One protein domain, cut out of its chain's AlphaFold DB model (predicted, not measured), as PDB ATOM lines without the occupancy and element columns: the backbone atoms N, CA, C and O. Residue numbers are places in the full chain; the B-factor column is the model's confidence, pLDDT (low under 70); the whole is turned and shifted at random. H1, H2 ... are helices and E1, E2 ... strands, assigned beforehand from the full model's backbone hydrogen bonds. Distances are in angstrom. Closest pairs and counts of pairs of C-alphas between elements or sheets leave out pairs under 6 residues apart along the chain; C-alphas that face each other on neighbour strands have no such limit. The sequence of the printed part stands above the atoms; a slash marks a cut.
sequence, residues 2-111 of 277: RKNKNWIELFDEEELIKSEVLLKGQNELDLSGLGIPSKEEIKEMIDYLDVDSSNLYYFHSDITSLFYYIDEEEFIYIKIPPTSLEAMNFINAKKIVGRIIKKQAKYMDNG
ATOM      1  N   ARG A   2     -35.450  56.852  53.439       30.47
ATOM      2  CA  ARG A   2     -36.129  55.689  52.857       30.47
ATOM      3  C   ARG A   2     -35.052  54.808  52.221       30.47
ATOM      4  O   ARG A   2     -34.245  55.308  51.441       30.47
ATOM      5  N   LYS A   3     -34.993  53.526  52.589       28.66
ATOM      6  CA  LYS A   3     -34.378  52.551  51.688       28.66
ATOM      7  C   LYS A   3     -35.278  52.566  50.457       28.66
ATOM      8  O   LYS A   3     -36.468  52.323  50.609       28.66
ATOM      9  N   ASN A   4     -34.727  52.940  49.306       34.19
ATOM     10  CA  ASN A   4     -35.347  52.717  48.005       34.19
ATOM     11  C   ASN A   4     -35.652  51.220  47.889       34.19
ATOM     12  O   ASN A   4     -34.792  50.453  47.460       34.19
ATOM     13  N   LYS A   5     -36.826  50.797  48.349       32.88
ATOM     14  CA  LYS A   5     -37.419  49.550  47.898       32.88
ATOM     15  C   LYS A   5     -38.003  49.851  46.525       32.88
ATOM     16  O   LYS A   5     -38.675  50.861  46.335       32.88
ATOM     17  N   ASN A   6     -37.571  49.065  45.552       39.69
ATOM     18  CA  ASN A   6     -37.981  49.169  44.162       39.69
ATOM     19  C   ASN A   6     -39.453  48.710  44.102       39.69
ATOM     20  O   ASN A   6     -39.766  47.665  44.657       39.69
ATOM     21  N   TRP A   7     -40.318  49.462  43.417       39.34
ATOM     22  CA  TRP A   7     -41.656  49.120  42.884       39.34
ATOM     23  C   TRP A   7     -41.883  47.639  42.486       39.34
ATOM     24  O   TRP A   7     -43.006  47.148  42.530       39.34
ATOM     25  N   ILE A   8     -40.801  46.925  42.164       37.88
ATOM     26  CA  ILE A   8     -40.708  45.485  41.891       37.88
ATOM     27  C   ILE A   8     -41.101  44.599  43.100       37.88
ATOM     28  O   ILE A   8     -41.345  43.427  42.901       37.88
ATOM     29  N   GLU A   9     -41.206  45.111  44.335       38.41
ATOM     30  CA  GLU A   9     -41.672  44.315  45.496       38.41
ATOM     31  C   GLU A   9     -43.206  44.375  45.729       38.41
ATOM     32  O   GLU A   9     -43.722  43.613  46.545       38.41
ATOM     33  N   LEU A  10     -43.944  45.276  45.054       40.62
ATOM     34  CA  LEU A  10     -45.410  45.437  45.216       40.62
ATOM     35  C   LEU A  10     -46.234  44.472  44.351       40.62
ATOM     36  O   LEU A  10     -47.373  44.143  44.679       40.62
ATOM     37  N   PHE A  11     -45.642  44.024  43.253       45.03
ATOM     38  CA  PHE A  11     -46.064  42.897  42.432       45.03
ATOM     39  C   PHE A  11     -44.906  41.916  42.532       45.03
ATOM     40  O   PHE A  11     -43.782  42.394  42.490       45.03
ATOM     41  N   ASP A  12     -45.132  40.615  42.707       43.31
ATOM     42  CA  ASP A  12     -44.034  39.638  42.789       43.31
ATOM     43  C   ASP A  12     -42.970  39.960  41.718       43.31
ATOM     44  O   ASP A  12     -43.352  40.245  40.575       43.31
ATOM     45  N   GLU A  13     -41.672  40.014  42.074       42.91
ATOM     46  CA  GLU A  13     -40.609  40.618  41.230       42.91
ATOM     47  C   GLU A  13     -40.568  40.023  39.804       42.91
ATOM     48  O   GLU A  13     -39.988  40.585  38.871       42.91
ATOM     49  N   GLU A  14     -41.194  38.861  39.646       47.16
ATOM     50  CA  GLU A  14     -41.330  38.084  38.431       47.16
ATOM     51  C   GLU A  14     -42.378  38.626  37.442       47.16
ATOM     52  O   GLU A  14     -42.304  38.263  36.269       47.16
ATOM     53  N   GLU A  15     -43.331  39.480  37.836       51.88
ATOM     54  CA  GLU A  15     -44.501  39.797  37.001       51.88
ATOM     55  C   GLU A  15     -44.408  41.094  36.175       51.88
ATOM     56  O   GLU A  15     -44.874  41.102  35.030       51.88
ATOM     57  N   LEU A  16     -43.795  42.174  36.690       58.53
ATOM     58  CA  LEU A  16     -43.748  43.499  36.038       58.53
ATOM     59  C   LEU A  16     -42.325  43.874  35.580       58.53
ATOM     60  O   LEU A  16     -41.459  44.221  36.379       58.53
ATOM     61  N   ILE A  17     -42.074  43.865  34.268       63.88
ATOM     62  CA  ILE A  17     -40.728  44.035  33.695       63.88
ATOM     63  C   ILE A  17     -40.664  45.314  32.848       63.88
ATOM     64  O   ILE A  17     -41.464  45.499  31.930       63.88
ATOM     65  N   LYS A  18     -39.682  46.199  33.100       67.12
ATOM     66  CA  LYS A  18     -39.443  47.380  32.236       67.12
ATOM     67  C   LYS A  18     -39.202  46.941  30.795       67.12
ATOM     68  O   LYS A  18     -38.385  46.048  30.550       67.12
ATOM     69  N   SER A  19     -39.821  47.625  29.833       61.00
ATOM     70  CA  SER A  19     -39.674  47.294  28.411       61.00
ATOM     71  C   SER A  19     -38.204  47.321  27.971       61.00
ATOM     72  O   SER A  19     -37.748  46.435  27.254       61.00
ATOM     73  N   GLU A  20     -37.400  48.254  28.491       60.16
ATOM     74  CA  GLU A  20     -35.963  48.309  28.217       60.16
ATOM     75  C   GLU A  20     -35.197  47.073  28.701       60.16
ATOM     76  O   GLU A  20     -34.228  46.665  28.059       60.16
ATOM     77  N   VAL A  21     -35.602  46.489  29.832       60.88
ATOM     78  CA  VAL A  21     -34.985  45.283  30.398       60.88
ATOM     79  C   VAL A  21     -35.347  44.071  29.542       60.88
ATOM     80  O   VAL A  21     -34.453  43.310  29.181       60.88
ATOM     81  N   LEU A  22     -36.603  43.956  29.099       59.47
ATOM     82  CA  LEU A  22     -37.031  42.936  28.128       59.47
ATOM     83  C   LEU A  22     -36.292  43.050  26.793       59.47
ATOM     84  O   LEU A  22     -35.857  42.057  26.204       59.47
ATOM     85  N   LEU A  23     -36.107  44.276  26.308       59.00
ATOM     86  CA  LEU A  23     -35.431  44.526  25.041       59.00
ATOM     87  C   LEU A  23     -33.916  44.249  25.129       59.00
ATOM     88  O   LEU A  23     -33.325  43.825  24.131       59.00
ATOM     89  N   LYS A  24     -33.296  44.399  26.310       58.34
ATOM     90  CA  LYS A  24     -31.856  44.161  26.560       58.34
ATOM     91  C   LYS A  24     -31.520  42.735  27.049       58.34
ATOM     92  O   LYS A  24     -30.384  42.305  26.857       58.34
ATOM     93  N   GLY A  25     -32.468  42.010  27.651       51.72
ATOM     94  CA  GLY A  25     -32.291  40.666  28.224       51.72
ATOM     95  C   GLY A  25     -32.181  39.535  27.191       51.72
ATOM     96  O   GLY A  25     -32.689  39.646  26.069       51.72
ATOM     97  N   GLN A  26     -31.467  38.466  27.569       43.34
ATOM     98  CA  GLN A  26     -31.213  37.265  26.762       43.34
ATOM     99  C   GLN A  26     -32.508  36.538  26.358       43.34
ATOM    100  O   GLN A  26     -33.494  36.543  27.085       43.34
ATOM    101  N   ASN A  27     -32.464  35.905  25.181       50.66
ATOM    102  CA  ASN A  27     -33.508  35.051  24.614       50.66
ATOM    103  C   ASN A  27     -33.807  33.833  25.504       50.66
ATOM    104  O   ASN A  27     -33.281  32.765  25.221       50.66
ATOM    105  N   GLU A  28     -34.655  33.936  26.519       48.34
ATOM    106  CA  GLU A  28     -35.156  32.744  27.216       48.34
ATOM    107  C   GLU A  28     -36.586  32.968  27.691       48.34
ATOM    108  O   GLU A  28     -36.799  33.275  28.852       48.34
ATOM    109  N   LEU A  29     -37.549  32.866  26.766       45.38
ATOM    110  CA  LEU A  29     -38.904  32.328  26.973       45.38
ATOM    111  C   LEU A  29     -39.709  32.551  25.680       45.38
ATOM    112  O   LEU A  29     -40.409  33.546  25.515       45.38
ATOM    113  N   ASP A  30     -39.573  31.626  24.723       49.28
ATOM    114  CA  ASP A  30     -40.514  31.520  23.601       49.28
ATOM    115  C   ASP A  30     -41.842  30.978  24.143       49.28
ATOM    116  O   ASP A  30     -42.047  29.771  24.275       49.28
ATOM    117  N   LEU A  31     -42.717  31.903  24.530       51.69
ATOM    118  CA  LEU A  31     -44.055  31.626  25.045       51.69
ATOM    119  C   LEU A  31     -45.133  31.839  23.979       51.69
ATOM    120  O   LEU A  31     -46.316  31.931  24.312       51.69
ATOM    121  N   SER A  32     -44.758  31.872  22.695       54.47
ATOM    122  CA  SER A  32     -45.706  32.031  21.585       54.47
ATOM    123  C   SER A  32     -46.820  30.973  21.617       54.47
ATOM    124  O   SER A  32     -47.973  31.259  21.296       54.47
ATOM    125  N   GLY A  33     -46.515  29.770  22.122       50.88
ATOM    126  CA  GLY A  33     -47.483  28.693  22.362       50.88
ATOM    127  C   GLY A  33     -48.526  28.960  23.463       50.88
ATOM    128  O   GLY A  33     -49.516  28.235  23.529       50.88
ATOM    129  N   LEU A  34     -48.334  29.983  24.300       53.06
ATOM    130  CA  LEU A  34     -49.269  30.440  25.341       53.06
ATOM    131  C   LEU A  34     -50.021  31.725  24.946       53.06
ATOM    132  O   LEU A  34     -50.765  32.268  25.758       53.06
ATOM    133  N   GLY A  35     -49.849  32.217  23.711       57.31
ATOM    134  CA  GLY A  35     -50.458  33.472  23.251       57.31
ATOM    135  C   GLY A  35     -49.730  34.735  23.721       57.31
ATOM    136  O   GLY A  35     -50.284  35.828  23.622       57.31
ATOM    137  N   ILE A  36     -48.500  34.591  24.222       64.25
ATOM    138  CA  ILE A  36     -47.630  35.701  24.616       64.25
ATOM    139  C   ILE A  36     -46.846  36.184  23.381       64.25
ATOM    140  O   ILE A  36     -46.233  35.348  22.711       64.25
ATOM    141  N   PRO A  37     -46.841  37.495  23.063       70.75
ATOM    142  CA  PRO A  37     -46.120  38.009  21.904       70.75
ATOM    143  C   PRO A  37     -44.607  37.796  22.006       70.75
ATOM    144  O   PRO A  37     -44.002  37.937  23.070       70.75
ATOM    145  N   SER A  38     -43.990  37.498  20.868       75.38
ATOM    146  CA  SER A  38     -42.540  37.467  20.693       75.38
ATOM    147  C   SER A  38     -41.893  38.826  20.982       75.38
ATOM    148  O   SER A  38     -42.541  39.875  20.985       75.38
ATOM    149  N   LYS A  39     -40.572  38.827  21.181       75.25
ATOM    150  CA  LYS A  39     -39.792  40.053  21.404       75.25
ATOM    151  C   LYS A  39     -39.933  41.045  20.245       75.25
ATOM    152  O   LYS A  39     -40.027  42.252  20.470       75.25
ATOM    153  N   GLU A  40     -39.947  40.543  19.016       81.44
ATOM    154  CA  GLU A  40     -40.178  41.328  17.806       81.44
ATOM    155  C   GLU A  40     -41.585  41.939  17.790       81.44
ATOM    156  O   GLU A  40     -41.710  43.138  17.554       81.44
ATOM    157  N   GLU A  41     -42.625  41.171  18.121       79.31
ATOM    158  CA  GLU A  41     -44.002  41.684  18.200       79.31
ATOM    159  C   GLU A  41     -44.165  42.727  19.314       79.31
ATOM    160  O   GLU A  41     -44.778  43.770  19.093       79.31
ATOM    161  N   ILE A  42     -43.558  42.505  20.484       80.25
ATOM    162  CA  ILE A  42     -43.489  43.490  21.577       80.25
ATOM    163  C   ILE A  42     -42.873  44.796  21.074       80.25
ATOM    164  O   ILE A  42     -43.409  45.873  21.332       80.25
ATOM    165  N   LYS A  43     -41.768  44.713  20.328       83.38
ATOM    166  CA  LYS A  43     -41.110  45.892  19.761       83.38
ATOM    167  C   LYS A  43     -42.015  46.622  18.768       83.38
ATOM    168  O   LYS A  43     -42.141  47.837  18.860       83.38
ATOM    169  N   GLU A  44     -42.675  45.904  17.862       88.50
ATOM    170  CA  GLU A  44     -43.619  46.509  16.914       88.50
ATOM    171  C   GLU A  44     -44.805  47.182  17.620       88.50
ATOM    172  O   GLU A  44     -45.255  48.249  17.199       88.50
ATOM    173  N   MET A  45     -45.297  46.597  18.716       87.19
ATOM    174  CA  MET A  45     -46.351  47.183  19.548       87.19
ATOM    175  C   MET A  45     -45.882  48.470  20.241       87.19
ATOM    176  O   MET A  45     -46.610  49.464  20.229       87.19
ATOM    177  N   ILE A  46     -44.667  48.484  20.797       86.62
ATOM    178  CA  ILE A  46     -44.054  49.682  21.394       86.62
ATOM    179  C   ILE A  46     -43.893  50.784  20.337       86.62
ATOM    180  O   ILE A  46     -44.350  51.910  20.548       86.62
ATOM    181  N   ASP A  47     -43.328  50.447  19.174       89.19
ATOM    182  CA  ASP A  47     -43.131  51.378  18.057       89.19
ATOM    183  C   ASP A  47     -44.477  51.934  17.544       89.19
ATOM    184  O   ASP A  47     -44.586  53.112  17.193       89.19
ATOM    185  N   TYR A  48     -45.534  51.115  17.535       91.94
ATOM    186  CA  TYR A  48     -46.885  51.537  17.161       91.94
ATOM    187  C   TYR A  48     -47.477  52.569  18.132       91.94
ATOM    188  O   TYR A  48     -48.127  53.523  17.687       91.94
ATOM    189  N   LEU A  49     -47.290  52.380  19.442       89.44
ATOM    190  CA  LEU A  49     -47.867  53.252  20.470       89.44
ATOM    191  C   LEU A  49     -47.307  54.678  20.414       89.44
ATOM    192  O   LEU A  49     -48.067  55.607  20.697       89.44
ATOM    193  N   ASP A  50     -46.053  54.852  19.975       88.38
ATOM    194  CA  ASP A  50     -45.395  56.161  19.819       88.38
ATOM    195  C   ASP A  50     -45.384  56.956  21.138       88.38
ATOM    196  O   ASP A  50     -45.784  58.119  21.207       88.38
ATOM    197  N   VAL A  51     -44.983  56.265  22.206       87.44
ATOM    198  CA  VAL A  51     -44.787  56.791  23.565       87.44
ATOM    199  C   VAL A  51     -43.343  56.544  24.000       87.44
ATOM    200  O   VAL A  51     -42.638  55.749  23.377       87.44
ATOM    201  N   ASP A  52     -42.896  57.201  25.071       87.75
ATOM    202  CA  ASP A  52     -41.567  56.932  25.623       87.75
ATOM    203  C   ASP A  52     -41.496  55.496  26.160       87.75
ATOM    204  O   ASP A  52     -42.154  55.135  27.137       87.75
ATOM    205  N   SER A  53     -40.694  54.657  25.507       83.81
ATOM    206  CA  SER A  53     -40.543  53.256  25.884       83.81
ATOM    207  C   SER A  53     -39.936  53.071  27.277       83.81
ATOM    208  O   SER A  53     -40.178  52.038  27.898       83.81
ATOM    209  N   SER A  54     -39.184  54.047  27.798       82.81
ATOM    210  CA  SER A  54     -38.598  53.965  29.148       82.81
ATOM    211  C   SER A  54     -39.658  53.895  30.258       82.81
ATOM    212  O   SER A  54     -39.410  53.300  31.309       82.81
ATOM    213  N   ASN A  55     -40.862  54.395  29.957       87.19
ATOM    214  CA  ASN A  55     -42.045  54.414  30.817       87.19
ATOM    215  C   ASN A  55     -43.049  53.296  30.480       87.19
ATOM    216  O   ASN A  55     -44.162  53.275  31.003       87.19
ATOM    217  N   LEU A  56     -42.682  52.354  29.599       86.56
ATOM    218  CA  LEU A  56     -43.480  51.161  29.317       86.56
ATOM    219  C   LEU A  56     -43.030  49.969  30.159       86.56
ATOM    220  O   LEU A  56     -41.851  49.605  30.210       86.56
ATOM    221  N   TYR A  57     -44.021  49.301  30.727       81.62
ATOM    222  CA  TYR A  57     -43.894  48.135  31.579       81.62
ATOM    223  C   TYR A  57     -44.705  46.999  30.983       81.62
ATOM    224  O   TYR A  57     -45.823  47.203  30.512       81.62
ATOM    225  N   TYR A  58     -44.128  45.810  30.985       76.25
ATOM    226  CA  TYR A  58     -44.781  44.593  30.540       76.25
ATOM    227  C   TYR A  58     -45.228  43.786  31.748       76.25
ATOM    228  O   TYR A  58     -44.458  43.638  32.696       76.25
ATOM    229  N   PHE A  59     -46.447  43.263  31.696       73.75
ATOM    230  CA  PHE A  59     -47.026  42.477  32.777       73.75
ATOM    231  C   PHE A  59     -47.535  41.152  32.211       73.75
ATOM    232  O   PHE A  59     -48.551  41.115  31.521       73.75
ATOM    233  N   HIS A  60     -46.785  40.069  32.429       66.00
ATOM    234  CA  HIS A  60     -47.061  38.788  31.757       66.00
ATOM    235  C   HIS A  60     -48.245  38.024  32.360       66.00
ATOM    236  O   HIS A  60     -48.880  37.240  31.655       66.00
ATOM    237  N   SER A  61     -48.563  38.285  33.630       66.81
ATOM    238  CA  SER A  61     -49.641  37.636  34.378       66.81
ATOM    239  C   SER A  61     -51.022  38.259  34.116       66.81
ATOM    240  O   SER A  61     -52.046  37.609  34.342       66.81
ATOM    241  N   ASP A  62     -51.099  39.487  33.584       70.44
ATOM    242  CA  ASP A  62     -52.375  40.146  33.277       70.44
ATOM    243  C   ASP A  62     -52.846  39.848  31.857       70.44
ATOM    244  O   ASP A  62     -52.541  40.523  30.872       70.44
ATOM    245  N   ILE A  63     -53.709  38.842  31.785       66.06
ATOM    246  CA  ILE A  63     -54.355  38.384  30.553       66.06
ATOM    247  C   ILE A  63     -55.231  39.451  29.874       66.06
ATOM    248  O   ILE A  63     -55.662  39.258  28.736       66.06
ATOM    249  N   THR A  64     -55.536  40.559  30.556       65.69
ATOM    250  CA  THR A  64     -56.363  41.656  30.033       65.69
ATOM    251  C   THR A  64     -55.548  42.860  29.569       65.69
ATOM    252  O   THR A  64     -56.135  43.803  29.037       65.69
ATOM    253  N   SER A  65     -54.229  42.873  29.792       71.19
ATOM    254  CA  SER A  65     -53.332  43.954  29.376       71.19
ATOM    255  C   SER A  65     -51.872  43.536  29.478       71.19
ATOM    256  O   SER A  65     -51.358  43.357  30.575       71.19
ATOM    257  N   LEU A  66     -51.171  43.514  28.344       73.69
ATOM    258  CA  LEU A  66     -49.736  43.221  28.334       73.69
ATOM    259  C   LEU A  66     -48.874  44.420  28.713       73.69
ATOM    260  O   LEU A  66     -47.771  44.229  29.213       73.69
ATOM    261  N   PHE A  67     -49.346  45.643  28.451       81.31
ATOM    262  CA  PHE A  67     -48.556  46.848  28.670       81.31
ATOM    263  C   PHE A  67     -49.204  47.807  29.655       81.31
ATOM    264  O   PHE A  67     -50.421  47.998  29.690       81.31
ATOM    265  N   TYR A  68     -48.337  48.480  30.391       86.75
ATOM    266  CA  TYR A  68     -48.656  49.606  31.240       86.75
ATOM    267  C   TYR A  68     -47.726  50.748  30.882       86.75
ATOM    268  O   TYR A  68     -46.525  50.544  30.729       86.75
ATOM    269  N   TYR A  69     -48.283  51.940  30.717       88.75
ATOM    270  CA  TYR A  69     -47.504  53.158  30.558       88.75
ATOM    271  C   TYR A  69     -47.603  53.956  31.852       88.75
ATOM    272  O   TYR A  69     -48.700  54.395  32.210       88.75
ATOM    273  N   ILE A  70     -46.478  54.078  32.551       88.06
ATOM    274  CA  ILE A  70     -46.372  54.782  33.827       88.06
ATOM    275  C   ILE A  70     -45.262  55.819  33.696       88.06
ATOM    276  O   ILE A  70     -44.084  55.472  33.623       88.06
ATOM    277  N   ASP A  71     -45.659  57.082  33.639       89.56
ATOM    278  CA  ASP A  71     -44.766  58.234  33.656       89.56
ATOM    279  C   ASP A  71     -44.969  58.958  34.983       89.56
ATOM    280  O   ASP A  71     -45.922  59.719  35.151       89.56
ATOM    281  N   GLU A  72     -44.115  58.660  35.958       83.25
ATOM    282  CA  GLU A  72     -44.205  59.273  37.281       83.25
ATOM    283  C   GLU A  72     -43.974  60.789  37.198       83.25
ATOM    284  O   GLU A  72     -44.672  61.549  37.864       83.25
ATOM    285  N   GLU A  73     -43.036  61.261  36.373       84.31
ATOM    286  CA  GLU A  73     -42.714  62.692  36.292       84.31
ATOM    287  C   GLU A  73     -43.922  63.514  35.832       84.31
ATOM    288  O   GLU A  73     -44.218  64.563  36.408       84.31
ATOM    289  N   GLU A  74     -44.665  62.990  34.858       87.19
ATOM    290  CA  GLU A  74     -45.873  63.614  34.310       87.19
ATOM    291  C   GLU A  74     -47.174  63.142  34.995       87.19
ATOM    292  O   GLU A  74     -48.270  63.561  34.610       87.19
ATOM    293  N   PHE A  75     -47.075  62.287  36.021       89.56
ATOM    294  CA  PHE A  75     -48.199  61.696  36.760       89.56
ATOM    295  C   PHE A  75     -49.209  60.981  35.836       89.56
ATOM    296  O   PHE A  75     -50.423  61.205  35.886       89.56
ATOM    297  N   ILE A  76     -48.704  60.126  34.945       91.44
ATOM    298  CA  ILE A  76     -49.502  59.363  33.981       91.44
ATOM    299  C   ILE A  76     -49.480  57.883  34.344       91.44
ATOM    300  O   ILE A  76     -48.420  57.272  34.370       91.44
ATOM    301  N   TYR A  77     -50.656  57.278  34.498       91.06
ATOM    302  CA  TYR A  77     -50.811  55.838  34.737       91.06
ATOM    303  C   TYR A  77     -51.863  55.254  33.793       91.06
ATOM    304  O   TYR A  77     -53.042  55.613  33.865       91.06
ATOM    305  N   ILE A  78     -51.461  54.373  32.875       89.50
ATOM    306  CA  ILE A  78     -52.338  53.858  31.814       89.50
ATOM    307  C   ILE A  78     -52.169  52.351  31.648       89.50
ATOM    308  O   ILE A  78     -51.093  51.866  31.308       89.50
ATOM    309  N   LYS A  79     -53.281  51.624  31.777       87.75
ATOM    310  CA  LYS A  79     -53.421  50.242  31.306       87.75
ATOM    311  C   LYS A  79     -53.643  50.216  29.800       87.75
ATOM    312  O   LYS A  79     -54.495  50.947  29.286       87.75
ATOM    313  N   ILE A  80     -52.909  49.366  29.090       86.06
ATOM    314  CA  ILE A  80     -52.995  49.232  27.636       86.06
ATOM    315  C   ILE A  80     -53.604  47.855  27.314       86.06
ATOM    316  O   ILE A  80     -52.881  46.870  27.180       86.06
ATOM    317  N   PRO A  81     -54.944  47.773  27.166       68.75
ATOM    318  CA  PRO A  81     -55.669  46.503  27.129       68.75
ATOM    319  C   PRO A  81     -55.354  45.546  25.959       68.75
ATOM    320  O   PRO A  81     -55.618  44.353  26.102       68.75
ATOM    321  N   PRO A  82     -54.841  45.969  24.783       74.31
ATOM    322  CA  PRO A  82     -54.572  45.014  23.712       74.31
ATOM    323  C   PRO A  82     -53.354  44.135  23.983       74.31
ATOM    324  O   PRO A  82     -52.272  44.624  24.304       74.31
ATOM    325  N   THR A  83     -53.519  42.845  23.713       73.69
ATOM    326  CA  THR A  83     -52.467  41.831  23.832       73.69
ATOM    327  C   THR A  83     -51.755  41.531  22.505       73.69
ATOM    328  O   THR A  83     -50.826  40.737  22.470       73.69
ATOM    329  N   SER A  84     -52.159  42.162  21.395       81.56
ATOM    330  CA  SER A  84     -51.516  41.993  20.085       81.56
ATOM    331  C   SER A  84     -51.557  43.267  19.246       81.56
ATOM    332  O   SER A  84     -52.430  44.123  19.427       81.56
ATOM    333  N   LEU A  85     -50.644  43.381  18.277       86.69
ATOM    334  CA  LEU A  85     -50.615  44.500  17.332       86.69
ATOM    335  C   LEU A  85     -51.896  44.577  16.482       86.69
ATOM    336  O   LEU A  85     -52.384  45.669  16.188       86.69
ATOM    337  N   GLU A  86     -52.476  43.435  16.106       88.00
ATOM    338  CA  GLU A  86     -53.754  43.392  15.387       88.00
ATOM    339  C   GLU A  86     -54.880  44.006  16.231       88.00
ATOM    340  O   GLU A  86     -55.594  44.896  15.759       88.00
ATOM    341  N   ALA A  87     -54.986  43.611  17.505       86.94
ATOM    342  CA  ALA A  87     -55.967  44.165  18.430       86.94
ATOM    343  C   ALA A  87     -55.736  45.666  18.671       86.94
ATOM    344  O   ALA A  87     -56.693  46.446  18.650       86.94
ATOM    345  N   MET A  88     -54.474  46.096  18.826       89.50
ATOM    346  CA  MET A  88     -54.109  47.514  18.946       89.50
ATOM    347  C   MET A  88     -54.578  48.325  17.740       89.50
ATOM    348  O   MET A  88     -55.172  49.393  17.910       89.50
ATOM    349  N   ASN A  89     -54.350  47.815  16.530       91.38
ATOM    350  CA  ASN A  89     -54.788  48.461  15.299       91.38
ATOM    351  C   ASN A  89     -56.314  48.519  15.197       91.38
ATOM    352  O   ASN A  89     -56.856  49.582  14.887       91.38
ATOM    353  N   PHE A  90     -57.005  47.419  15.507       91.69
ATOM    354  CA  PHE A  90     -58.463  47.329  15.449       91.69
ATOM    355  C   PHE A  90     -59.145  48.389  16.326       91.69
ATOM    356  O   PHE A  90     -60.061  49.073  15.866       91.69
ATOM    357  N   ILE A  91     -58.668  48.583  17.561       89.75
ATOM    358  CA  ILE A  91     -59.242  49.578  18.484       89.75
ATOM    359  C   ILE A  91     -58.623  50.976  18.353       89.75
ATOM    360  O   ILE A  91     -59.068  51.911  19.020       89.75
ATOM    361  N   ASN A  92     -57.599  51.140  17.512       92.19
ATOM    362  CA  ASN A  92     -56.789  52.354  17.419       92.19
ATOM    363  C   ASN A  92     -56.195  52.759  18.782       92.19
ATOM    364  O   ASN A  92     -56.405  53.875  19.278       92.19
ATOM    365  N   ALA A  93     -55.467  51.826  19.399       91.00
ATOM    366  CA  ALA A  93     -54.929  51.963  20.749       91.00
ATOM    367  C   ALA A  93     -54.045  53.207  20.894       91.00
ATOM    368  O   ALA A  93     -54.208  53.939  21.866       91.00
ATOM    369  N   LYS A  94     -53.229  53.542  19.881       92.12
ATOM    370  CA  LYS A  94     -52.426  54.778  19.846       92.12
ATOM    371  C   LYS A  94     -53.273  56.022  20.123       92.12
ATOM    372  O   LYS A  94     -52.925  56.874  20.940       92.12
ATOM    373  N   LYS A  95     -54.431  56.137  19.464       92.88
ATOM    374  CA  LYS A  95     -55.337  57.278  19.651       92.88
ATOM    375  C   LYS A  95     -56.000  57.270  21.026       92.88
ATOM    376  O   LYS A  95     -56.276  58.344  21.555       92.88
ATOM    377  N   ILE A  96     -56.306  56.096  21.580       91.62
ATOM    378  CA  ILE A  96     -56.891  55.959  22.921       91.62
ATOM    379  C   ILE A  96     -55.865  56.367  23.981       91.62
ATOM    380  O   ILE A  96     -56.150  57.281  24.750       91.62
ATOM    381  N   VAL A  97     -54.667  55.781  23.953       91.50
ATOM    382  CA  VAL A  97     -53.563  56.097  24.872       91.50
ATOM    383  C   VAL A  97     -53.245  57.588  24.817       91.50
ATOM    384  O   VAL A  97     -53.340  58.273  25.832       91.50
ATOM    385  N   GLY A  98     -53.038  58.149  23.622       93.00
ATOM    386  CA  GLY A  98     -52.772  59.582  23.469       93.00
ATOM    387  C   GLY A  98     -53.910  60.499  23.946       93.00
ATOM    388  O   GLY A  98     -53.664  61.651  24.298       93.00
ATOM    389  N   ARG A  99     -55.168  60.031  23.976       93.56
ATOM    390  CA  ARG A  99     -56.284  60.780  24.585       93.56
ATOM    391  C   ARG A  99     -56.261  60.699  26.105       93.56
ATOM    392  O   ARG A  99     -56.552  61.711  26.731       93.56
ATOM    393  N   ILE A 100     -55.961  59.532  26.675       93.31
ATOM    394  CA  ILE A 100     -55.891  59.341  28.129       93.31
ATOM    395  C   ILE A 100     -54.731  60.156  28.702       93.31
ATOM    396  O   ILE A 100     -54.975  60.916  29.632       93.31
ATOM    397  N   ILE A 101     -53.547  60.120  28.075       93.81
ATOM    398  CA  ILE A 101     -52.389  60.967  28.427       93.81
ATOM    399  C   ILE A 101     -52.809  62.438  28.512       93.81
ATOM    400  O   ILE A 101     -52.698  63.075  29.553       93.81
ATOM    401  N   LYS A 102     -53.401  62.969  27.433       94.94
ATOM    402  CA  LYS A 102     -53.861  64.368  27.389       94.94
ATOM    403  C   LYS A 102     -54.932  64.679  28.430       94.94
ATOM    404  O   LYS A 102     -55.052  65.824  28.855       94.94
ATOM    405  N   LYS A 103     -55.759  63.695  28.785       95.94
ATOM    406  CA  LYS A 103     -56.828  63.858  29.767       95.94
ATOM    407  C   LYS A 103     -56.266  63.902  31.190       95.94
ATOM    408  O   LYS A 103     -56.662  64.799  31.921       95.94
ATOM    409  N   GLN A 104     -55.342  63.003  31.543       95.12
ATOM    410  CA  GLN A 104     -54.656  63.011  32.841       95.12
ATOM    411  C   GLN A 104     -53.814  64.279  33.013       95.12
ATOM    412  O   GLN A 104     -54.015  64.986  33.994       95.12
ATOM    413  N   ALA A 105     -53.012  64.656  32.010       94.12
ATOM    414  CA  ALA A 105     -52.253  65.911  32.028       94.12
ATOM    415  C   ALA A 105     -53.169  67.132  32.234       94.12
ATOM    416  O   ALA A 105     -52.934  67.963  33.103       94.12
ATOM    417  N   LYS A 106     -54.299  67.194  31.512       96.12
ATOM    418  CA  LYS A 106     -55.288  68.263  31.703       96.12
ATOM    419  C   LYS A 106     -55.875  68.271  33.117       96.12
ATOM    420  O   LYS A 106     -56.176  69.345  33.631       96.12
ATOM    421  N   TYR A 107     -56.137  67.113  33.714       96.12
ATOM    422  CA  TYR A 107     -56.639  67.057  35.082       96.12
ATOM    423  C   TYR A 107     -55.589  67.556  36.077       96.12
ATOM    424  O   TYR A 107     -55.912  68.432  36.876       96.12
ATOM    425  N   MET A 108     -54.333  67.122  35.942       93.06
ATOM    426  CA  MET A 108     -53.211  67.622  36.743       93.06
ATOM    427  C   MET A 108     -53.038  69.143  36.625       93.06
ATOM    428  O   MET A 108     -53.000  69.826  37.645       93.06
ATOM    429  N   ASP A 109     -53.045  69.693  35.406       93.12
ATOM    430  CA  ASP A 109     -52.921  71.140  35.153       93.12
ATOM    431  C   ASP A 109     -54.027  71.971  35.821       93.12
ATOM    432  O   ASP A 109     -53.812  73.117  36.216       93.12
ATOM    433  N   ASN A 110     -55.234  71.408  35.922       94.88
ATOM    434  CA  ASN A 110     -56.382  72.077  36.537       94.88
ATOM    435  C   ASN A 110     -56.504  71.801  38.044       94.88
ATOM    436  O   ASN A 110     -57.429  72.328  38.662       94.88
ATOM    437  N   GLY A 111     -55.617  70.985  38.623       94.25
ATOM    438  CA  GLY A 111     -55.723  70.523  40.008       94.25
ATOM    439  C   GLY A 111     -56.917  69.595  40.259       94.25
ATOM    440  O   GLY A 111     -57.395  69.518  41.380       94.25
TER     441      GLY A 111
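What this domain is: This is residues 2 to 111 of the 277 residues of an uncharacterized protein of Tissierella pigra (UniProt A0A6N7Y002). A small twisted sheet of four strands, E1 to E4, has the long helix H4 packed over its edge strand E4 and the short helix H1 on the same face, beside the strands. H2 grazes the sheet and packs on H3 and on the beginning of H4, and H3 turns a corner into H4. The printed part has 110 residues in the order E1 H1 H2 E2 E3 E4 H3 H4, four named helices and four named strands, of mixed class. The sheet's order is E1 - E2 - E3 - E4, all antiparallel. The whole is compact, with a radius of gyration of the C-alphas of 14.6 A, yet flat, spanning 46 by 43 by 22 A.

How they stand to each other: The sheet, only just strongly twisted with C-alphas up to 4.1 A off its best plane, has edge strands E1, residues 16 to 18, and E4, residues 76 to 80, and inner strands E2, residues 56 to 59, and E3, residues 67 to 71. E2, E3 and E4 form a meander, each strand the antiparallel neighbour of the one before, in two hairpins. N 17 and O 58 are 2.9 A apart, N 57 and O 68 2.8 A, and N 69 and O 78 2.9 A, each within hydrogen-bond range. H4, residues 93 to 109, lies over E4 at a height over the sheet of 8.6 A and runs along the strands, at 20 degrees to E4 on the local plane; their closest C-alphas, of Ile 76 and Gln 104, are 6.4 A apart. H1, residues 19 to 24, is on the same face, over none of the strands, at a height over the sheet of 4.4 A, only just above the sheet's level. H2, residues 39 to 49, only grazes the sheet with residues 42 to 49 and is the hub, touching three helices. H2 and H1, a helical hairpin, only just touch, with 3 pairs of C-alphas within 8 A, closest Leu 23 and Lys 39 at 7.2 A, at a steep tilt of 40 degrees, opposite ways. H2 touches H3, residues 85 to 91, at a shallow tilt of 29 degrees, the same way; their closest C-alphas, Met 45 and Leu 85, are 5.5 A apart. H4 touches H2 with residues 93 to 97 alone, the closest C-alphas being Leu 49 and Lys 94 at 4.8 A, at a steep tilt of 55 degrees. Helix packing is only just mostly crossed, with 1 of 3 touching pairs at a shallow tilt. H3 is not on the sheet, and H1 and H4 are apart. In H1, H2, H3 and H4 every O i to N i+4 pair is within hydrogen-bond range.

Where its parts are: From first to last C-alpha, E3 measures 13.0 A, E4 12.5 A, E2 10.0 A and E1 6.9 A; H4 measures 24.1 A, H2 15.5 A, H3 10.1 A and H1 8.6 A. E1 begins at C-alpha 16, (-43.748, 43.499, 36.038), and H4 ends at C-alpha 109, (-52.921, 71.140, 35.153).

The domain as a whole: The two C-alphas farthest apart, of Gly 33 and Asn 110, are 46.5 A apart. The printed part has no cut, and the link from H1 to H2, 14 residues, is long. Mean pLDDT of the printed part is 74.0; residues 2 to 36, 60 to 61, 63 to 64 and 81 are under 70.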